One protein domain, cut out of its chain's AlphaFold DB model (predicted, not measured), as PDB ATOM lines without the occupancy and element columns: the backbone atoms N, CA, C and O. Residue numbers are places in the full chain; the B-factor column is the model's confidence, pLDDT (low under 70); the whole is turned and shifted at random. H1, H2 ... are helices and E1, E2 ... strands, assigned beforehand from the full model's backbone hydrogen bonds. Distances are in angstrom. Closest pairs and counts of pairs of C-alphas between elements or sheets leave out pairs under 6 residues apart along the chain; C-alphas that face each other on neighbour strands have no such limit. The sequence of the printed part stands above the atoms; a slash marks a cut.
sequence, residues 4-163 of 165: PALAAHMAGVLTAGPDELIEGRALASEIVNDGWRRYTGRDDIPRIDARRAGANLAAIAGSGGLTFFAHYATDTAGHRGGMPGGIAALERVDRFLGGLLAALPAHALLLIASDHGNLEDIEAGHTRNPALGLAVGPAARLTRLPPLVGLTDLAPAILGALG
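Overview. This is residues 4 to 163 of the 165 residues of the protein "Metalloenzyme domain-containing protein" of Gemmatimonadales bacterium (UniProt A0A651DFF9). A long helix, H6, runs along one side of this domain; H5 folds back beside its first part as a helical hairpin, and H4 crosses it near its last residues. Beyond H6 stands a small two-strand ribbon, E1 and E2, and H8 lies on the far side of that ribbon, running much along the same line; the long loop of residues 114 to 132 swings out from the ribbon toward the H5 end of H6, and the small H7 follows E2. The short helices H1, H2 and H3 are spread round the other end among loops, and the link of residues 62 to 72 passes through the middle. The printed part has 160 residues with eight named helices and two named strands, in the order H1 to H6, E1, E2, H7, H8; the sheet is E1 - E2, antiparallel, and the class is mostly helix. The whole is compact, with a radius of gyration of the C-alphas of 16.2 A, and rounded, with spans of 45 by 39 by 32 A.

Arrangement. Start at H1, residues 4 to 10, which touches no helix and is apart from H2, residues 18 to 22. H3, residues 34 to 40, is apart from H2, but only just: their closest C-alphas are 8.5 A apart. Next look at H4, residues 50 to 61, and H6, residues 82 to 103: they touch, with the closest C-alphas, those of Gly 54 and Leu 100, 4.0 A apart, at a steep tilt of 44 degrees, the same way. H5, residues 73 to 80, touches residues 85 to 90 of H6 alone; the closest C-alphas, of Ala 77 and Gly 86, are 5.3 A apart. H5 and H6 form a hairpin, at a shallow tilt of 6 degrees, opposite ways. Further on, E1, residues 110 to 113, and E2, residues 133 to 136, form another hairpin, antiparallel at 168 degrees. Check N 110 and O 136, 2.9 A apart, and N 134 and O 112, 2.8 A apart, both within hydrogen-bond range. The closest C-alphas of E1 and H7, residues 138 to 141, are those of Leu 110 and Ala 140, 7.3 A apart. Those of E1 and H8, residues 151 to 161, are Ala 113 and Leu 151, 7.9 A apart. H6 and H8 are apart. In H1 to H6 every O i to N i+4 pair is within hydrogen-bond range, in H8 5 of 7; H7 is too short for such a pair, and its one O i to N i+3 pair is not within range.

Along the chain. Find C-alpha 4 at (136.868, 118.457, 96.666), where H1 begins; it is 10.0 A long, H2 6.3 A and H3 10.1 A. H4 measures 16.5 A and H5 10.4 A. From C-alpha 82 at (131.302, 134.037, 75.329), H6 runs 32.1 A to C-alpha 103 at (154.791, 135.686, 97.154). E1 is 9.9 A long, E2 10.0 A and H7 6.4 A. H8 runs 16.0 A to C-alpha 161 at (156.222, 115.219, 97.537).

Size, cuts and confidence. The two C-alphas farthest apart, those of Gly 41 and Arg 144, are 46.2 A apart; from C-alpha 4 to C-alpha 163 it is 21.8 A. The printed part has no cut. The links H2 to H3, H4 to H5 and E1 to E2 are long, the last with 19 residues. The mean pLDDT of the printed part is 92.6, that of H7 is 78, and no printed residue is under 70.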
ATOM      1  N   PRO A   4     135.758 118.402  95.711       86.38
ATOM      2  CA  PRO A   4     136.868 118.457  96.666       86.38
ATOM      3  C   PRO A   4     136.558 119.294  97.914       86.38
ATOM      4  O   PRO A   4     136.825 118.855  99.029       86.38
ATOM      5  N   ALA A   5     135.949 120.473  97.744       86.62
ATOM      6  CA  ALA A   5     135.594 121.343  98.863       86.62
ATOM      7  C   ALA A   5     134.514 120.704  99.753       86.62
ATOM      8  O   ALA A   5     134.620 120.754 100.976       86.62
ATOM      9  N   LEU A   6     133.515 120.046  99.151       88.75
ATOM     10  CA  LEU A   6     132.496 119.308  99.897       88.75
ATOM     11  C   LEU A   6     133.106 118.142 100.684       88.75
ATOM     12  O   LEU A   6     132.812 117.994 101.866       88.75
ATOM     13  N   ALA A   7     133.975 117.342 100.062       91.38
ATOM     14  CA  ALA A   7     134.653 116.236 100.735       91.38
ATOM     15  C   ALA A   7     135.498 116.729 101.921       91.38
ATOM     16  O   ALA A   7     135.390 116.186 103.018       91.38
ATOM     17  N   ALA A   8     136.273 117.799 101.726       90.94
ATOM     18  CA  ALA A   8     137.075 118.417 102.778       90.94
ATOM     19  C   ALA A   8     136.211 118.975 103.925       90.94
ATOM     20  O   ALA A   8     136.567 118.841 105.097       90.94
ATOM     21  N   HIS A   9     135.053 119.560 103.605       90.25
ATOM     22  CA  HIS A   9     134.105 120.044 104.606       90.25
ATOM     23  C   HIS A   9     133.488 118.894 105.412       90.25
ATOM     24  O   HIS A   9     133.508 118.928 106.639       90.25
ATOM     25  N   MET A  10     133.011 117.836 104.742       93.19
ATOM     26  CA  MET A  10     132.449 116.655 105.412       93.19
ATOM     27  C   MET A  10     133.481 115.909 106.265       93.19
ATOM     28  O   MET A  10     133.124 115.324 107.282       93.19
ATOM     29  N   ALA A  11     134.757 115.939 105.872       93.69
ATOM     30  CA  ALA A  11     135.861 115.377 106.647       93.69
ATOM     31  C   ALA A  11     136.309 116.270 107.821       93.69
ATOM     32  O   ALA A  11     137.205 115.885 108.568       93.69
ATOM     33  N   GLY A  12     135.727 117.464 107.987       92.31
ATOM     34  CA  GLY A  12     136.074 118.398 109.062       92.31
ATOM     35  C   GLY A  12     137.434 119.085 108.898       92.31
ATOM     36  O   GLY A  12     137.919 119.691 109.849       92.31
ATOM     37  N   VAL A  13     138.054 119.007 107.715       89.88
ATOM     38  CA  VAL A  13     139.370 119.617 107.438       89.88
ATOM     39  C   VAL A  13     139.263 120.976 106.743       89.88
ATOM     40  O   VAL A  13     140.200 121.767 106.799       89.88
ATOM     41  N   LEU A  14     138.119 121.280 106.119       89.38
ATOM     42  CA  LEU A  14     137.799 122.618 105.616       89.38
ATOM     43  C   LEU A  14     136.885 123.344 106.609       89.38
ATOM     44  O   LEU A  14     135.661 123.209 106.565       89.38
ATOM     45  N   THR A  15     137.506 124.121 107.493       84.06
ATOM     46  CA  THR A  15     136.833 124.901 108.546       84.06
ATOM     47  C   THR A  15     136.811 126.404 108.272       84.06
ATOM     48  O   THR A  15     136.190 127.148 109.023       84.06
ATOM     49  N   ALA A  16     137.474 126.853 107.204       87.38
ATOM     50  CA  ALA A  16     137.582 128.263 106.865       87.38
ATOM     51  C   ALA A  16     136.223 128.869 106.484       87.38
ATOM     52  O   ALA A  16     135.498 128.316 105.651       87.38
ATOM     53  N   GLY A  17     135.902 130.019 107.075       87.62
ATOM     54  CA  GLY A  17     134.638 130.713 106.894       87.62
ATOM     55  C   GLY A  17     134.796 132.196 106.549       87.62
ATOM     56  O   GLY A  17     135.844 132.647 106.078       87.62
ATOM     57  N   PRO A  18     133.724 132.980 106.751       90.25
ATOM     58  CA  PRO A  18     133.716 134.409 106.460       90.25
ATOM     59  C   PRO A  18     134.775 135.225 107.212       90.25
ATOM     60  O   PRO A  18     135.307 136.180 106.651       90.25
ATOM     61  N   ASP A  19     135.089 134.863 108.454       93.81
ATOM     62  CA  ASP A  19     136.041 135.619 109.272       93.81
ATOM     63  C   ASP A  19     137.479 135.367 108.790       93.81
ATOM     64  O   ASP A  19     138.240 136.314 108.588       93.81
ATOM     65  N   GLU A  20     137.817 134.125 108.422       95.25
ATOM     66  CA  GLU A  20     139.059 133.827 107.701       95.25
ATOM     67  C   GLU A  20     139.152 134.596 106.375       95.25
ATOM     68  O   GLU A  20     140.238 135.030 105.987       95.25
ATOM     69  N   LEU A  21     138.035 134.772 105.660       94.69
ATOM     70  CA  LEU A  21     138.010 135.522 104.403       94.69
ATOM     71  C   LEU A  21     138.292 137.016 104.624       94.69
ATOM     72  O   LEU A  21     138.992 137.632 103.816       94.69
ATOM     73  N   ILE A  22     137.786 137.588 105.720       96.06
ATOM     74  CA  ILE A  22     138.058 138.973 106.138       96.06
ATOM     75  C   ILE A  22     139.535 139.157 106.478       96.06
ATOM     76  O   ILE A  22     140.164 140.119 106.038       96.06
ATOM     77  N   GLU A  23     140.105 138.204 107.208       96.25
ATOM     78  CA  GLU A  23     141.502 138.228 107.645       96.25
ATOM     79  C   GLU A  23     142.499 137.861 106.531       96.25
ATOM     80  O   GLU A  23     143.712 137.944 106.723       96.25
ATOM     81  N   GLY A  24     142.015 137.447 105.354       95.88
ATOM     82  CA  GLY A  24     142.860 136.973 104.255       95.88
ATOM     83  C   GLY A  24     143.495 135.600 104.508       95.88
ATOM     84  O   GLY A  24     144.456 135.244 103.828       95.88
ATOM     85  N   ARG A  25     142.956 134.831 105.462       95.50
ATOM     86  CA  ARG A  25     143.313 133.433 105.767       95.50
ATOM     87  C   ARG A  25     142.457 132.407 105.011       95.50
ATOM     88  O   ARG A  25     142.678 131.210 105.153       95.50
ATOM     89  N   ALA A  26     141.509 132.863 104.193       94.56
ATOM     90  CA  ALA A  26     140.750 132.050 103.248       94.56
ATOM     91  C   ALA A  26     140.649 132.730 101.881       94.56
ATOM     92  O   ALA A  26     140.914 133.926 101.735       94.56
ATOM     93  N   LEU A  27     140.233 131.957 100.876       95.25
ATOM     94  CA  LEU A  27     139.923 132.459  99.544       95.25
ATOM     95  C   LEU A  27     138.515 132.055  99.126       95.25
ATOM     96  O   LEU A  27     138.085 130.922  99.331       95.25
ATOM     97  N   ALA A  28     137.845 132.974  98.437       94.56
ATOM     98  CA  ALA A  28     136.686 132.643  97.629       94.56
ATOM     99  C   ALA A  28     137.105 131.778  96.429       94.56
ATOM    100  O   ALA A  28     138.133 132.034  95.796       94.56
ATOM    101  N   SER A  29     136.274 130.797  96.066       93.19
ATOM    102  CA  SER A  29     136.519 129.941  94.895       93.19
ATOM    103  C   SER A  29     136.636 130.748  93.597       93.19
ATOM    104  O   SER A  29     137.347 130.368  92.677       93.19
ATOM    105  N   GLU A  30     135.997 131.914  93.538       94.62
ATOM    106  CA  GLU A  30     135.989 132.867  92.433       94.62
ATOM    107  C   GLU A  30     137.253 133.736  92.354       94.62
ATOM    108  O   GLU A  30     137.296 134.653  91.530       94.62
ATOM    109  N   ILE A  31     138.270 133.459  93.183       97.94
ATOM    110  CA  ILE A  31     139.508 134.234  93.386       97.94
ATOM    111  C   ILE A  31     139.266 135.567  94.112       97.94
ATOM    112  O   ILE A  31     140.046 135.937  94.983       97.94
ATOM    113  N   VAL A  32     138.194 136.288  93.784       97.19
ATOM    114  CA  VAL A  32     137.830 137.572  94.402       97.19
ATOM    115  C   VAL A  32     136.560 137.458  95.243       97.19
ATOM    116  O   VAL A  32     135.720 136.586  95.028       97.19
ATOM    117  N   ASN A  33     136.379 138.394  96.173       96.81
ATOM    118  CA  ASN A  33     135.314 138.331  97.180       96.81
ATOM    119  C   ASN A  33     133.953 138.888  96.720       96.81
ATOM    120  O   ASN A  33     133.014 138.944  97.513       96.81
ATOM    121  N   ASP A  34     133.812 139.312  95.462       94.94
ATOM    122  CA  ASP A  34     132.597 139.988  94.984       94.94
ATOM    123  C   ASP A  34     131.337 139.125  95.126       94.94
ATOM    124  O   ASP A  34     130.289 139.633  95.532       94.94
ATOM    125  N   GLY A  35     131.442 137.822  94.842       92.88
ATOM    126  CA  GLY A  35     130.345 136.870  95.026       92.88
ATOM    127  C   GLY A  35     129.920 136.772  96.491       92.88
ATOM    128  O   GLY A  35     128.742 136.933  96.803       92.88
ATOM    129  N   TRP A  36     130.886 136.611  97.398       93.88
ATOM    130  CA  TRP A  36     130.636 136.556  98.839       93.88
ATOM    131  C   TRP A  36     129.940 137.815  99.346       93.88
ATOM    132  O   TRP A  36     128.898 137.707  99.989       93.88
ATOM    133  N   ARG A  37     130.441 139.003  98.991       95.00
ATOM    134  CA  ARG A  37     129.801 140.275  99.367       95.00
ATOM    135  C   ARG A  37     128.368 140.353  98.839       95.00
ATOM    136  O   ARG A  37     127.452 140.686  99.584       95.00
ATOM    137  N   ARG A  38     128.158 140.010  97.562       94.50
ATOM    138  CA  ARG A  38     126.846 140.083  96.903       94.50
ATOM    139  C   ARG A  38     125.814 139.139  97.522       94.50
ATOM    140  O   ARG A  38     124.678 139.554  97.713       94.50
ATOM    141  N   TYR A  39     126.177 137.881  97.769       93.00
ATOM    142  CA  TYR A  39     125.215 136.853  98.176       93.00
ATOM    143  C   TYR A  39     125.008 136.769  99.691       93.00
ATOM    144  O   TYR A  39     123.942 136.338 100.119       93.00
ATOM    145  N   THR A  40     125.985 137.191 100.498       91.81
ATOM    146  CA  THR A  40     125.845 137.218 101.967       91.81
ATOM    147  C   THR A  40     125.395 138.573 102.510       91.81
ATOM    148  O   THR A  40     124.946 138.643 103.649       91.81
ATOM    149  N   GLY A  41     125.531 139.652 101.731       92.94
ATOM    150  CA  GLY A  41     125.261 141.015 102.196       92.94
ATOM    151  C   GLY A  41     126.280 141.543 103.216       92.94
ATOM    152  O   GLY A  41     126.053 142.594 103.806       92.94
ATOM    153  N   ARG A  42     127.393 140.831 103.442       92.50
ATOM    154  CA  ARG A  42     128.464 141.255 104.350       92.50
ATOM    155  C   ARG A  42     129.380 142.278 103.688       92.50
ATOM    156  O   ARG A  42     130.162 141.947 102.795       92.50
ATOM    157  N   ASP A  43     129.294 143.522 104.146       93.00
ATOM    158  CA  ASP A  43     130.114 144.621 103.633       93.00
ATOM    159  C   ASP A  43     131.529 144.672 104.207       93.00
ATOM    160  O   ASP A  43     132.411 145.267 103.581       93.00
ATOM    161  N   ASP A  44     131.743 144.023 105.348       95.62
ATOM    162  CA  ASP A  44     133.024 143.910 106.040       95.62
ATOM    163  C   ASP A  44     133.987 142.911 105.386       95.62
ATOM    164  O   ASP A  44     135.198 143.003 105.590       95.62
ATOM    165  N   ILE A  45     133.487 142.022 104.519       96.69
ATOM    166  CA  ILE A  45     134.336 141.231 103.626       96.69
ATOM    167  C   ILE A  45     135.063 142.190 102.662       96.69
ATOM    168  O   ILE A  45     134.411 142.907 101.886       96.69
ATOM    169  N   PRO A  46     136.409 142.203 102.652       96.75
ATOM    170  CA  PRO A  46     137.176 143.165 101.877       96.75
ATOM    171  C   PRO A  46     137.050 142.895 100.379       96.75
ATOM    172  O   PRO A  46     137.002 141.748  99.928       96.75
ATOM    173  N   ARG A  47     137.062 143.967  99.582       96.50
ATOM    174  CA  ARG A  47     137.273 143.863  98.135       96.50
ATOM    175  C   ARG A  47     138.764 143.689  97.880       96.50
ATOM    176  O   ARG A  47     139.552 144.567  98.217       96.50
ATOM    177  N   ILE A  48     139.130 142.565  97.282       97.62
ATOM    178  CA  ILE A  48     140.506 142.260  96.891       97.62
ATOM    179  C   ILE A  48     140.553 142.003  95.391       97.62
ATOM    180  O   ILE A  48     139.608 141.455  94.820       97.62
ATOM    181  N   ASP A  49     141.655 142.392  94.757       98.06
ATOM    182  CA  ASP A  49     141.927 141.993  93.384       98.06
ATOM    183  C   ASP A  49     142.540 140.582  93.327       98.06
ATOM    184  O   ASP A  49     142.922 139.984  94.338       98.06
ATOM    185  N   ALA A  50     142.629 140.038  92.113       98.62
ATOM    186  CA  ALA A  50     143.160 138.700  91.892       98.62
ATOM    187  C   ALA A  50     144.622 138.562  92.343       98.62
ATOM    188  O   ALA A  50     145.000 137.531  92.893       98.62
ATOM    189  N   ARG A  51     145.441 139.607  92.169       98.75
ATOM    190  CA  ARG A  51     146.853 139.588  92.570       98.75
ATOM    191  C   ARG A  51     146.984 139.475  94.089       98.75
ATOM    192  O   ARG A  51     147.783 138.677  94.575       98.75
ATOM    193  N   ARG A  52     146.182 140.229  94.843       98.62
ATOM    194  CA  ARG A  52     146.136 140.151  96.304       98.62
ATOM    195  C   ARG A  52     145.627 138.793  96.774       98.62
ATOM    196  O   ARG A  52     146.210 138.239  97.698       98.62
ATOM    197  N   ALA A  53     144.604 138.239  96.126       98.50
ATOM    198  CA  ALA A  53     144.143 136.885  96.419       98.50
ATOM    199  C   ALA A  53     145.258 135.842  96.216       98.50
ATOM    200  O   ALA A  53     145.452 134.983  97.071       98.50
ATOM    201  N   GLY A  54     146.049 135.964  95.145       98.44
ATOM    202  CA  GLY A  54     147.217 135.110  94.911       98.44
ATOM    203  C   GLY A  54     148.239 135.191  96.044       98.44
ATOM    204  O   GLY A  54     148.689 134.166  96.551       98.44
ATOM    205  N   ALA A  55     148.546 136.406  96.506       98.31
ATOM    206  CA  ALA A  55     149.437 136.610  97.648       98.31
ATOM    207  C   ALA A  55     148.873 136.025  98.959       98.31
ATOM    208  O   ALA A  55     149.628 135.455  99.745       98.31
ATOM    209  N   ASN A  56     147.556 136.111  99.184       97.88
ATOM    210  CA  ASN A  56     146.913 135.465 100.332       97.88
ATOM    211  C   ASN A  56     147.070 133.936 100.267       97.88
ATOM    212  O   ASN A  56     147.431 133.322 101.269       97.88
ATOM    213  N   LEU A  57     146.876 133.317  99.092       97.25
ATOM    214  CA  LEU A  57     147.085 131.872  98.933       97.25
ATOM    215  C   LEU A  57     148.538 131.476  99.226       97.25
ATOM    216  O   LEU A  57     148.770 130.459  99.873       97.25
ATOM    217  N   ALA A  58     149.509 132.286  98.802       96.62
ATOM    218  CA  ALA A  58     150.919 132.050  99.105       96.62
ATOM    219  C   ALA A  58     151.201 132.057 100.620       96.62
ATOM    220  O   ALA A  58     151.923 131.194 101.122       96.62
ATOM    221  N   ALA A  59     150.601 133.003 101.350       95.69
ATOM    222  CA  ALA A  59     150.727 133.095 102.803       95.69
ATOM    223  C   ALA A  59     150.088 131.893 103.517       95.69
ATOM    224  O   ALA A  59     150.696 131.327 104.424       95.69
ATOM    225  N   ILE A  60     148.902 131.462 103.070       94.88
ATOM    226  CA  ILE A  60     148.233 130.255 103.578       94.88
ATOM    227  C   ILE A  60     149.123 129.028 103.347       94.88
ATOM    228  O   ILE A  60     149.401 128.287 104.291       94.88
ATOM    229  N   ALA A  61     149.644 128.868 102.126       93.06
ATOM    230  CA  ALA A  61     150.517 127.758 101.760       93.06
ATOM    231  C   ALA A  61     151.802 127.700 102.597       93.06
ATOM    232  O   ALA A  61     152.239 126.613 102.951       93.06
ATOM    233  N   GLY A  62     152.375 128.847 102.978       90.06
ATOM    234  CA  GLY A  62     153.560 128.900 103.841       90.06
ATOM    235  C   GLY A  62     153.338 128.437 105.285       90.06
ATOM    236  O   GLY A  62     154.312 128.250 106.009       90.06
ATOM    237  N   SER A  63     152.083 128.265 105.714       83.50
ATOM    238  CA  SER A  63     151.725 127.832 107.074       83.50
ATOM    239  C   SER A  63     151.265 126.371 107.169       83.50
ATOM    240  O   SER A  63     151.151 125.842 108.275       83.50
ATOM    241  N   GLY A  64     150.993 125.718 106.035       76.25
ATOM    242  CA  GLY A  64     150.385 124.387 105.974       76.25
ATOM    243  C   GLY A  64     151.287 123.329 105.337       76.25
ATOM    244  O   GLY A  64     152.159 123.644 104.536       76.25
ATOM    245  N   GLY A  65     151.043 122.054 105.659       85.94
ATOM    246  CA  GLY A  65     151.725 120.923 105.008       85.94
ATOM    247  C   GLY A  65     151.202 120.638 103.594       85.94
ATOM    248  O   GLY A  65     151.975 120.298 102.709       85.94
ATOM    249  N   LEU A  66     149.901 120.839 103.361       91.50
ATOM    250  CA  LEU A  66     149.253 120.761 102.051       91.50
ATOM    251  C   LEU A  66     148.171 121.840 101.976       91.50
ATOM    252  O   LEU A  66     147.314 121.922 102.853       91.50
ATOM    253  N   THR A  67     148.191 122.646 100.918       93.50
ATOM    254  CA  THR A  67     147.121 123.603 100.613       93.50
ATOM    255  C   THR A  67     146.493 123.234  99.280       93.50
ATOM    256  O   THR A  67     147.192 123.108  98.277       93.50
ATOM    257  N   PHE A  68     145.172 123.073  99.269       93.56
ATOM    258  CA  PHE A  68     144.397 122.765  98.074       93.56
ATOM    259  C   PHE A  68     143.399 123.894  97.807       93.56
ATOM    260  O   PHE A  68     142.584 124.225  98.667       93.56
ATOM    261  N   PHE A  69     143.454 124.473  96.610       94.69
ATOM    262  CA  PHE A  69     142.545 125.526  96.172       94.69
ATOM    263  C   PHE A  69     141.887 125.118  94.857       94.69
ATOM    264  O   PHE A  69     142.577 124.761  93.904       94.69
ATOM    265  N   ALA A  70     140.557 125.189  94.804       93.44
ATOM    266  CA  ALA A  70     139.788 124.885  93.606       93.44
ATOM    267  C   ALA A  70     139.049 126.123  93.097       93.44
ATOM    268  O   ALA A  70     138.352 126.809  93.848       93.44
ATOM    269  N   HIS A  71     139.187 126.364  91.795       94.94
ATOM    270  CA  HIS A  71     138.567 127.464  91.076       94.94
ATOM    271  C   HIS A  71     137.643 126.913  89.991       94.94
ATOM    272  O   HIS A  71     138.058 126.069  89.204       94.94
ATOM    273  N   TYR A  72     136.405 127.406  89.934       92.94
ATOM    274  CA  TYR A  72     135.374 126.875  89.028       92.94
ATOM    275  C   TYR A  72     134.842 127.909  88.026       92.94
ATOM    276  O   TYR A  72     134.059 127.574  87.137       92.94
ATOM    277  N   ALA A  73     135.211 129.186  88.175       93.25
ATOM    278  CA  ALA A  73     134.575 130.255  87.407       93.25
ATOM    279  C   ALA A  73     134.984 130.254  85.925       93.25
ATOM    280  O   ALA A  73     134.221 130.748  85.097       93.25
ATOM    281  N   THR A  74     136.141 129.677  85.582       94.94
ATOM    282  CA  THR A  74     136.587 129.478  84.194       94.94
ATOM    283  C   THR A  74     135.637 128.583  83.406       94.94
ATOM    284  O   THR A  74     135.264 128.943  82.297       94.94
ATOM    285  N   ASP A  75     135.167 127.481  83.993       94.75
ATOM    286  CA  ASP A  75     134.200 126.590  83.342       94.75
ATOM    287  C   ASP A  75     132.866 127.306  83.082       94.75
ATOM    288  O   ASP A  75     132.335 127.314  81.972       94.75
ATOM    289  N   THR A  76     132.363 128.033  84.086       93.31
ATOM    290  CA  THR A  76     131.130 128.824  83.933       93.31
ATOM    291  C   THR A  76     131.273 129.908  82.860       93.31
ATOM    292  O   THR A  76     130.334 130.142  82.095       93.31
ATOM    293  N   ALA A  77     132.433 130.568  82.791       94.12
ATOM    294  CA  ALA A  77     132.730 131.545  81.750       94.12
ATOM    295  C   ALA A  77     132.785 130.897  80.360       94.12
ATOM    296  O   ALA A  77     132.304 131.502  79.405       94.12
ATOM    297  N   GLY A  78     133.277 129.663  80.264       93.38
ATOM    298  CA  GLY A  78     133.278 128.880  79.034       93.38
ATOM    299  C   GLY A  78     131.883 128.603  78.491       93.38
ATOM    300  O   GLY A  78     131.595 128.862  77.330       93.38
ATOM    301  N   HIS A  79     130.964 128.195  79.368       92.94
ATOM    302  CA  HIS A  79     129.585 127.888  78.970       92.94
ATOM    303  C   HIS A  79     128.708 129.117  78.711       92.94
ATOM    304  O   HIS A  79     127.706 129.020  78.005       92.94
ATOM    305  N   ARG A  80     128.983 130.253  79.371       90.44
ATOM    306  CA  ARG A  80     128.015 131.371  79.461       90.44
ATOM    307  C   ARG A  80     128.593 132.758  79.214       90.44
ATOM    308  O   ARG A  80     127.832 133.717  79.120       90.44
ATOM    309  N   GLY A  81     129.912 132.894  79.171       85.38
ATOM    310  CA  GLY A  81     130.593 134.184  79.089       85.38
ATOM    311  C   GLY A  81     130.856 134.666  77.664       85.38
ATOM    312  O   GLY A  81     131.148 135.850  77.480       85.38
ATOM    313  N   GLY A  82     130.784 133.772  76.672       93.19
ATOM    314  CA  GLY A  82     131.302 134.037  75.329       93.19
ATOM    315  C   GLY A  82     132.784 134.437  75.357       93.19
ATOM    316  O   GLY A  82     133.443 134.392  76.398       93.19
ATOM    317  N   MET A  83     133.318 134.873  74.215       95.38
ATOM    318  CA  MET A  83     134.731 135.263  74.118       95.38
ATOM    319  C   MET A  83     135.138 136.342  75.150       95.38
ATOM    320  O   MET A  83     136.142 136.148  75.838       95.38
ATOM    321  N   PRO A  84     134.371 137.436  75.363       96.75
ATOM    322  CA  PRO A  84     134.752 138.454  76.345       96.75
ATOM    323  C   PRO A  84     134.789 137.926  77.786       96.75
ATOM    324  O   PRO A  84     135.692 138.270  78.548       96.75
ATOM    325  N   GLY A  85     133.828 137.076  78.166       95.94
ATOM    326  CA  GLY A  85     133.796 136.464  79.492       95.94
ATOM    327  C   GLY A  85     134.929 135.461  79.702       95.94
ATOM    328  O   GLY A  85     135.535 135.454  80.773       95.94
ATOM    329  N   GLY A  86     135.257 134.670  78.674       96.44
ATOM    330  CA  GLY A  86     136.402 133.759  78.682       96.44
ATOM    331  C   GLY A  86     137.731 134.495  78.876       96.44
ATOM    332  O   GLY A  86     138.501 134.138  79.767       96.44
ATOM    333  N   ILE A  87     137.956 135.586  78.131       97.19
ATOM    334  CA  ILE A  87     139.143 136.445  78.286       97.19
ATOM    335  C   ILE A  87     139.220 137.007  79.710       97.19
ATOM    336  O   ILE A  87     140.240 136.857  80.378       97.19
ATOM    337  N   ALA A  88     138.132 137.597  80.215       96.88
ATOM    338  CA  ALA A  88     138.113 138.171  81.559       96.88
ATOM    339  C   ALA A  88     138.386 137.125  82.659       96.88
ATOM    340  O   ALA A  88     139.031 137.436  83.668       96.88
ATOM    341  N   ALA A  89     137.911 135.889  82.475       96.75
ATOM    342  CA  ALA A  89     138.197 134.778  83.375       96.75
ATOM    343  C   ALA A  89     139.679 134.372  83.325       96.75
ATOM    344  O   ALA A  89     140.305 134.269  84.383       96.75
ATOM    345  N   LEU A  90     140.260 134.219  82.130       96.75
ATOM    346  CA  LEU A  90     141.684 133.901  81.966       96.75
ATOM    347  C   LEU A  90     142.586 134.987  82.550       96.75
ATOM    348  O   LEU A  90     143.495 134.674  83.311       96.75
ATOM    349  N   GLU A  91     142.304 136.263  82.294       98.31
ATOM    350  CA  GLU A  91     143.067 137.369  82.880       98.31
ATOM    351  C   GLU A  91     142.988 137.402  84.413       98.31
ATOM    352  O   GLU A  91     143.924 137.833  85.092       98.31
ATOM    353  N   ARG A  92     141.854 136.988  84.995       98.44
ATOM    354  CA  ARG A  92     141.727 136.871  86.451       98.44
ATOM    355  C   ARG A  92     142.639 135.770  86.985       98.44
ATOM    356  O   ARG A  92     143.324 136.017  87.976       98.44
ATOM    357  N   VAL A  93     142.658 134.603  86.340       98.00
ATOM    358  CA  VAL A  93     143.566 133.501  86.694       98.00
ATOM    359  C   VAL A  93     145.024 133.929  86.521       98.00
ATOM    360  O   VAL A  93     145.820 133.721  87.430       98.00
ATOM    361  N   ASP A  94     145.370 134.603  85.425       98.12
ATOM    362  CA  ASP A  94     146.725 135.105  85.173       98.12
ATOM    363  C   ASP A  94     147.197 136.065  86.277       98.12
ATOM    364  O   ASP A  94     148.223 135.835  86.923       98.12
ATOM    365  N   ARG A  95     146.398 137.093  86.600       98.81
ATOM    366  CA  ARG A  95     146.724 138.038  87.683       98.81
ATOM    367  C   ARG A  95     146.847 137.345  89.040       98.81
ATOM    368  O   ARG A  95     147.697 137.733  89.843       98.81
ATOM    369  N   PHE A  96     146.014 136.337  89.290       98.75
ATOM    370  CA  PHE A  96     146.073 135.516  90.495       98.75
ATOM    371  C   PHE A  96     147.374 134.727  90.595       98.75
ATOM    372  O   PHE A  96     148.083 134.850  91.594       98.75
ATOM    373  N   LEU A  97     147.732 133.990  89.542       97.62
ATOM    374  CA  LEU A  97     148.988 133.249  89.475       97.62
ATOM    375  C   LEU A  97     150.191 134.188  89.595       97.62
ATOM    376  O   LEU A  97     151.134 133.878  90.318       97.62
ATOM    377  N   GLY A  98     150.139 135.372  88.980       97.81
ATOM    378  CA  GLY A  98     151.181 136.389  89.116       97.81
ATOM    379  C   GLY A  98     151.362 136.895  90.552       97.81
ATOM    380  O   GLY A  98     152.487 137.164  90.968       97.81
ATOM    381  N   GLY A  99     150.280 137.022  91.325       98.31
ATOM    382  CA  GLY A  99     150.345 137.349  92.754       98.31
ATOM    383  C   GLY A  99     150.870 136.198  93.611       98.31
ATOM    384  O   GLY A  99     151.720 136.413  94.473       98.31
ATOM    385  N   LEU A 100     150.403 134.979  93.332       97.50
ATOM    386  CA  LEU A 100     150.829 133.758  94.011       97.50
ATOM    387  C   LEU A 100     152.327 133.515  93.827       97.50
ATOM    388  O   LEU A 100     153.049 133.393  94.809       97.50
ATOM    389  N   LEU A 101     152.808 133.505  92.584       95.62
ATOM    390  CA  LEU A 101     154.210 133.238  92.260       95.62
ATOM    391  C   LEU A 101     155.158 134.291  92.846       95.62
ATOM    392  O   LEU A 101     156.256 133.944  93.270       95.62
ATOM    393  N   ALA A 102     154.738 135.559  92.908       96.19
ATOM    394  CA  ALA A 102     155.545 136.634  93.487       96.19
ATOM    395  C   ALA A 102     155.722 136.515  95.012       96.19
ATOM    396  O   ALA A 102     156.690 137.045  95.553       96.19
ATOM    397  N   ALA A 103     154.795 135.842  95.699       96.25
ATOM    398  CA  ALA A 103     154.791 135.686  97.154       96.25
ATOM    399  C   ALA A 103     155.056 134.240  97.613       96.25
ATOM    400  O   ALA A 103     155.042 133.969  98.814       96.25
ATOM    401  N   LEU A 104     155.269 133.309  96.677       93.88
ATOM    402  CA  LEU A 104     155.364 131.884  96.968       93.88
ATOM    403  C   LEU A 104     156.597 131.588  97.848       93.88
ATOM    404  O   LEU A 104     157.704 132.011  97.499       93.88
ATOM    405  N   PRO A 105     156.455 130.842  98.961       91.50
ATOM    406  CA  PRO A 105     157.585 130.495  99.814       91.50
ATOM    407  C   PRO A 105     158.671 129.707  99.073       91.50
ATOM    408  O   PRO A 105     158.385 128.878  98.210       91.50
ATOM    409  N   ALA A 106     159.932 129.890  99.474       89.25
ATOM    410  CA  ALA A 106     161.074 129.216  98.848       89.25
ATOM    411  C   ALA A 106     161.035 127.678  98.946       89.25
ATOM    412  O   ALA A 106     161.656 126.991  98.146       89.25
ATOM    413  N   HIS A 107     160.313 127.132  99.923       87.00
ATOM    414  CA  HIS A 107     160.169 125.689 100.115       87.00
ATOM    415  C   HIS A 107     158.916 125.111  99.438       87.00
ATOM    416  O   HIS A 107     158.718 123.902  99.469       87.00
ATOM    417  N   ALA A 108     158.056 125.946  98.850       90.88
ATOM    418  CA  ALA A 108     156.786 125.488  98.309       90.88
ATOM    419  C   ALA A 108     156.952 124.865  96.914       90.88
ATOM    420  O   ALA A 108     157.618 125.416  96.028       90.88
ATOM    421  N   LEU A 109     156.284 123.727  96.721       92.62
ATOM    422  CA  LEU A 109     156.002 123.133  95.420       92.62
ATOM    423  C   LEU A 109     154.572 123.512  95.026       92.62
ATOM    424  O   LEU A 109     153.624 123.157  95.724       92.62
ATOM    425  N   LEU A 110     154.413 124.212  93.903       94.69
ATOM    426  CA  LEU A 110     153.104 124.546  93.352       94.69
ATOM    427  C   LEU A 110     152.780 123.601  92.194       94.69
ATOM    428  O   LEU A 110     153.461 123.612  91.169       94.69
ATOM    429  N   LEU A 111     151.713 122.820  92.348       95.06
ATOM    430  CA  LEU A 111     151.103 122.058  91.262       95.06
ATOM    431  C   LEU A 111     149.854 122.797  90.779       95.06
ATOM    432  O   LEU A 111     148.997 123.160  91.583       95.06
ATOM    433  N   ILE A 112     149.753 123.024  89.472       95.12
ATOM    434  CA  ILE A 112     148.585 123.630  88.827       95.12
ATOM    435  C   ILE A 112     148.041 122.611  87.838       95.12
ATOM    436  O   ILE A 112     148.773 122.166  86.956       95.12
ATOM    437  N   ALA A 113     146.766 122.265  87.968       94.69
ATOM    438  CA  ALA A 113     146.101 121.348  87.058       94.69
ATOM    439  C   ALA A 113     144.702 121.850  86.694       94.69
ATOM    440  O   ALA A 113     144.019 122.442  87.532       94.69
ATOM    441  N   SER A 114     144.289 121.590  85.456       95.00
ATOM    442  CA  SER A 114     142.896 121.691  85.015       95.00
ATOM    443  C   SER A 114     142.315 120.286  84.916       95.00
ATOM    444  O   SER A 114     142.995 119.379  84.445       95.00
ATOM    445  N   ASP A 115     141.072 120.088  85.343       94.00
ATOM    446  CA  ASP A 115     140.382 118.800  85.227       94.00
ATOM    447  C   ASP A 115     139.925 118.502  83.790       94.00
ATOM    448  O   ASP A 115     139.793 117.341  83.405       94.00
ATOM    449  N   HIS A 116     139.738 119.534  82.968       94.81
ATOM    450  CA  HIS A 116     139.469 119.410  81.535       94.81
ATOM    451  C   HIS A 116     139.828 120.695  80.763       94.81
ATOM    452  O   HIS A 116     140.255 121.691  81.353       94.81
ATOM    453  N   GLY A 117     139.678 120.661  79.432       95.62
ATOM    454  CA  GLY A 117     139.677 121.848  78.567       95.62
ATOM    455  C   GLY A 117     138.285 122.484  78.471       95.62
ATOM    456  O   GLY A 117     137.276 121.815  78.722       95.62
ATOM    457  N   ASN A 118     138.226 123.779  78.162       95.62
ATOM    458  CA  ASN A 118     136.998 124.528  77.890       95.62
ATOM    459  C   ASN A 118     137.331 125.855  77.176       95.62
ATOM    460  O   ASN A 118     137.063 126.030  75.994       95.62
ATOM    461  N   LEU A 119     137.985 126.783  77.883       95.25
ATOM    462  CA  LEU A 119     138.186 128.163  77.417       95.25
ATOM    463  C   LEU A 119     139.055 128.313  76.162       95.25
ATOM    464  O   LEU A 119     139.035 129.377  75.546       95.25
ATOM    465  N   GLU A 120     139.824 127.293  75.789       94.69
ATOM    466  CA  GLU A 120     140.586 127.290  74.542       94.69
ATOM    467  C   GLU A 120     139.703 127.151  73.293       94.69
ATOM    468  O   GLU A 120     140.138 127.532  72.208       94.69
ATOM    469  N   ASP A 121     138.474 126.647  73.448       94.81
ATOM    470  CA  ASP A 121     137.443 126.611  72.414       94.81
ATOM    471  C   ASP A 121     136.082 126.986  73.024       94.81
ATOM    472  O   ASP A 121     135.291 126.147  73.460       94.81
ATOM    473  N   ILE A 122     135.814 128.294  73.044       92.81
ATOM    474  CA  ILE A 122     134.628 128.876  73.681       92.81
ATOM    475  C   ILE A 122     133.300 128.429  73.045       92.81
ATOM    476  O   ILE A 122     132.240 128.625  73.637       92.81
ATOM    477  N   GLU A 123     133.335 127.861  71.839       90.88
ATOM    478  CA  GLU A 123     132.143 127.401  71.123       90.88
ATOM    479  C   GLU A 123     131.837 125.922  71.403       90.88
ATOM    480  O   GLU A 123     130.682 125.503  71.311       90.88
ATOM    481  N   ALA A 124     132.849 125.133  71.778       91.12
ATOM    482  CA  ALA A 124     132.724 123.692  71.982       91.12
ATOM    483  C   ALA A 124     132.249 123.288  73.390       91.12
ATOM    484  O   ALA A 124     131.800 122.155  73.589       91.12
ATOM    485  N   GLY A 125     132.344 124.185  74.376       91.81
ATOM    486  CA  GLY A 125     132.157 123.827  75.782       91.81
ATOM    487  C   GLY A 125     133.322 122.966  76.274       91.81
ATOM    488  O   GLY A 125     134.478 123.315  76.069       91.81
ATOM    489  N   HIS A 126     133.059 121.832  76.933       96.25
ATOM    490  CA  HIS A 126     134.154 120.949  77.353       96.25
ATOM    491  C   HIS A 126     134.836 120.316  76.140       96.25
ATOM    492  O   HIS A 126     134.173 119.747  75.271       96.25
ATOM    493  N   THR A 127     136.164 120.306  76.141       96.25
ATOM    494  CA  THR A 127     136.948 119.700  75.061       96.25
ATOM    495  C   THR A 127     137.661 118.426  75.526       96.25
ATOM    496  O   THR A 127     137.712 118.094  76.712       96.25
ATOM    497  N   ARG A 128     138.237 117.694  74.563       95.44
ATOM    498  CA  ARG A 128     139.178 116.587  74.811       95.44
ATOM    499  C   ARG A 128     140.636 116.996  74.589       95.44
ATOM    500  O   ARG A 128     141.494 116.124  74.458       95.44
ATOM    501  N   ASN A 129     140.909 118.296  74.497       94.81
ATOM    502  CA  ASN A 129     142.281 118.777  74.411       94.81
ATOM    503  C   ASN A 129     143.028 118.411  75.704       94.81
ATOM    504  O   ASN A 129     142.405 118.335  76.768       94.81
ATOM    505  N   PRO A 130     144.352 118.183  75.644       92.31
ATOM    506  CA  PRO A 130     145.149 118.005  76.849       92.31
ATOM    507  C   PRO A 130     144.945 119.181  77.811       92.31
ATOM    508  O   PRO A 130     145.117 120.340  77.433       92.31
ATOM    509  N   ALA A 131     144.566 118.876  79.051       92.06
ATOM    510  CA  ALA A 131     144.365 119.881  80.085       92.06
ATOM    511  C   ALA A 131     145.709 120.413  80.615       92.06
ATOM    512  O   ALA A 131     146.751 119.765  80.501       92.06
ATOM    513  N   LEU A 132     145.675 121.598  81.228       91.56
ATOM    514  CA  LEU A 132     146.845 122.198  81.864       91.56
ATOM    515  C   LEU A 132     147.367 121.304  82.999       91.56
ATOM    516  O   LEU A 132     146.598 120.909  83.871       91.56
ATOM    517  N   GLY A 133     148.680 121.068  83.026       92.25
ATOM    518  CA  GLY A 133     149.394 120.432  84.131       92.25
ATOM    519  C   GLY A 133     150.786 121.043  84.269       92.25
ATOM    520  O   GLY A 133     151.596 120.948  83.350       92.25
ATOM    521  N   LEU A 134     151.063 121.706  85.391       90.75
ATOM    522  CA  LEU A 134     152.324 122.401  85.650       90.75
ATOM    523  C   LEU A 134     152.831 122.106  87.060       90.75
ATOM    524  O   LEU A 134     152.066 122.135  88.021       90.75
ATOM    525  N   ALA A 135     154.146 121.929  87.178       92.12
ATOM    526  CA  ALA A 135     154.869 122.006  88.440       92.12
ATOM    527  C   ALA A 135     155.776 123.242  88.411       92.12
ATOM    528  O   ALA A 135     156.627 123.388  87.533       92.12
ATOM    529  N   VAL A 136     155.569 124.152  89.356       90.00
ATOM    530  CA  VAL A 136     156.224 125.460  89.422       90.00
ATOM    531  C   VAL A 136     156.629 125.793  90.855       90.00
ATOM    532  O   VAL A 136     156.202 125.166  91.821       90.00
ATOM    533  N   GLY A 137     157.485 126.801  90.986       80.94
ATOM    534  CA  GLY A 137     158.007 127.261  92.266       80.94
ATOM    535  C   GLY A 137     159.422 126.754  92.556       80.94
ATOM    536  O   GLY A 137     159.959 125.920  91.819       80.94
ATOM    537  N   PRO A 138     160.071 127.285  93.601       76.81
ATOM    538  CA  PRO A 138     161.496 127.048  93.823       76.81
ATOM    539  C   PRO A 138     161.814 125.587  94.173       76.81
ATOM    540  O   PRO A 138     162.843 125.071  93.735       76.81
ATOM    541  N   ALA A 139     160.903 124.890  94.865       82.94
ATOM    542  CA  ALA A 139     161.062 123.472  95.183       82.94
ATOM    543  C   ALA A 139     160.816 122.544  93.981       82.94
ATOM    544  O   ALA A 139     161.351 121.441  93.961       82.94
ATOM    545  N   ALA A 140     160.104 122.982  92.933       81.00
ATOM    546  CA  ALA A 140     159.787 122.134  91.775       81.00
ATOM    547  C   ALA A 140     161.029 121.594  91.050       81.00
ATOM    548  O   ALA A 140     160.987 120.515  90.471       81.00
ATOM    549  N   ARG A 141     162.153 122.321  91.100       72.38
ATOM    550  CA  ARG A 141     163.433 121.863  90.532       72.38
ATOM    551  C   ARG A 141     164.157 120.838  91.401       72.38
ATOM    552  O   ARG A 141     165.037 120.142  90.907       72.38
ATOM    553  N   LEU A 142     163.830 120.799  92.689       74.56
ATOM    554  CA  LEU A 142     164.443 119.919  93.680       74.56
ATOM    555  C   LEU A 142     163.599 118.657  93.899       74.56
ATOM    556  O   LEU A 142     164.138 117.613  94.256       74.56
ATOM    557  N   THR A 143     162.290 118.734  93.651       80.25
ATOM    558  CA  THR A 143     161.373 117.601  93.755       80.25
ATOM    559  C   THR A 143     161.391 116.771  92.476       80.25
ATOM    560  O   THR A 143     161.045 117.246  91.395       80.25
ATOM    561  N   ARG A 144     161.737 115.488  92.595       82.06
ATOM    562  CA  ARG A 144     161.636 114.537  91.486       82.06
ATOM    563  C   ARG A 144     160.190 114.064  91.335       82.06
ATOM    564  O   ARG A 144     159.814 113.041  91.896       82.06
ATOM    565  N   LEU A 145     159.391 114.818  90.588       84.31
ATOM    566  CA  LEU A 145     158.014 114.429  90.284       84.31
ATOM    567  C   LEU A 145     157.971 113.356  89.183       84.31
ATOM    568  O   LEU A 145     158.764 113.426  88.236       84.31
ATOM    569  N   PRO A 146     157.062 112.368  89.278       82.75
ATOM    570  CA  PRO A 146     156.774 111.480  88.160       82.75
ATOM    571  C   PRO A 146     156.122 112.267  87.006       82.75
ATOM    572  O   PRO A 146     155.626 113.379  87.217       82.75
ATOM    573  N   PRO A 147     156.097 111.712  85.781       83.88
ATOM    574  CA  PRO A 147     155.323 112.293  84.691       83.88
ATOM    575  C   PRO A 147     153.854 112.461  85.096       83.88
ATOM    576  O   PRO A 147     153.218 111.501  85.521       83.88
ATOM    577  N   LEU A 148     153.329 113.676  84.945       87.38
ATOM    578  CA  LEU A 148     151.914 113.981  85.137       87.38
ATOM    579  C   LEU A 148     151.234 113.908  83.767       87.38
ATOM    580  O   LEU A 148     151.236 114.885  83.020       87.38
ATOM    581  N   VAL A 149     150.742 112.724  83.404       88.06
ATOM    582  CA  VAL A 149     150.116 112.453  82.098       88.06
ATOM    583  C   VAL A 149     148.595 112.558  82.195       88.06
ATOM    584  O   VAL A 149     147.939 112.961  81.236       88.06
ATOM    585  N   GLY A 150     148.030 112.235  83.358       90.88
ATOM    586  CA  GLY A 150     146.607 112.357  83.644       90.88
ATOM    587  C   GLY A 150     146.318 112.802  85.076       90.88
ATOM    588  O   GLY A 150     147.191 112.849  85.942       90.88
ATOM    589  N   LEU A 151     145.046 113.103  85.347       91.50
ATOM    590  CA  LEU A 151     144.599 113.569  86.668       91.50
ATOM    591  C   LEU A 151     144.868 112.561  87.790       91.50
ATOM    592  O   LEU A 151     145.085 112.957  88.933       91.50
ATOM    593  N   THR A 152     144.876 111.266  87.469       92.69
ATOM    594  CA  THR A 152     145.174 110.189  88.422       92.69
ATOM    595  C   THR A 152     146.605 110.231  88.945       92.69
ATOM    596  O   THR A 152     146.866 109.674  90.006       92.69
ATOM    597  N   ASP A 153     147.513 110.920  88.251       91.81
ATOM    598  CA  ASP A 153     148.921 111.018  88.642       91.81
ATOM    599  C   ASP A 153     149.145 112.097  89.715       91.81
ATOM    600  O   ASP A 153     150.154 112.073  90.420       91.81
ATOM    601  N   LEU A 154     148.195 113.027  89.886       91.88
ATOM    602  CA  LEU A 154     148.322 114.141  90.829       91.88
ATOM    603  C   LEU A 154     148.361 113.671  92.283       91.88
ATOM    604  O   LEU A 154     149.206 114.132  93.042       91.88
ATOM    605  N   ALA A 155     147.468 112.763  92.684       91.69
ATOM    606  CA  ALA A 155     147.408 112.316  94.076       91.69
ATOM    607  C   ALA A 155     148.688 111.566  94.511       91.69
ATOM    608  O   ALA A 155     149.276 111.976  95.512       91.69
ATOM    609  N   PRO A 156     149.196 110.564  93.760       91.31
ATOM    610  CA  PRO A 156     150.487 109.943  94.061       91.31
ATOM    611  C   PRO A 156     151.655 110.939  94.049       91.31
ATOM    612  O   PRO A 156     152.527 110.872  94.910       91.31
ATOM    613  N   ALA A 157     151.671 111.893  93.110       91.38
ATOM    614  CA  ALA A 157     152.720 112.911  93.052       91.38
ATOM    615  C   ALA A 157     152.711 113.839  94.279       91.38
ATOM    616  O   ALA A 157     153.774 114.170  94.803       91.38
ATOM    617  N   ILE A 158     151.524 114.232  94.756       92.06
ATOM    618  CA  ILE A 158     151.360 115.020  95.984       92.06
ATOM    619  C   ILE A 158     151.843 114.218  97.195       92.06
ATOM    620  O   ILE A 158     152.635 114.739  97.975       92.06
ATOM    621  N   LEU A 159     151.417 112.960  97.343       91.19
ATOM    622  CA  LEU A 159     151.828 112.111  98.468       91.19
ATOM    623  C   LEU A 159     153.348 111.922  98.508       91.19
ATOM    624  O   LEU A 159     153.965 112.197  99.539       91.19
ATOM    625  N   GLY A 160     153.965 111.597  97.370       89.44
ATOM    626  CA  GLY A 160     155.418 111.458  97.276       89.44
ATOM    627  C   GLY A 160     156.169 112.758  97.589       89.44
ATOM    628  O   GLY A 160     157.215 112.725  98.236       89.44
ATOM    629  N   ALA A 161     155.633 113.920  97.196       88.44
ATOM    630  CA  ALA A 161     156.222 115.219  97.537       88.44
ATOM    631  C   ALA A 161     156.116 115.556  99.036       88.44
ATOM    632  O   ALA A 161     156.965 116.277  99.559       88.44
ATOM    633  N   LEU A 162     155.102 115.025  99.724       88.19
ATOM    634  CA  LEU A 162     154.912 115.166 101.169       88.19
ATOM    635  C   LEU A 162     155.675 114.109 101.985       88.19
ATOM    636  O   LEU A 162     155.663 114.172 103.213       88.19
ATOM    637  N   GLY A 163     156.345 113.157 101.326       82.19
ATOM    638  CA  GLY A 163     157.034 112.044 101.981       82.19
ATOM    639  C   GLY A 163     156.096 110.953 102.507       82.19
ATOM    640  O   GLY A 163     156.484 110.217 103.410       82.19
TER     641      GLY A 163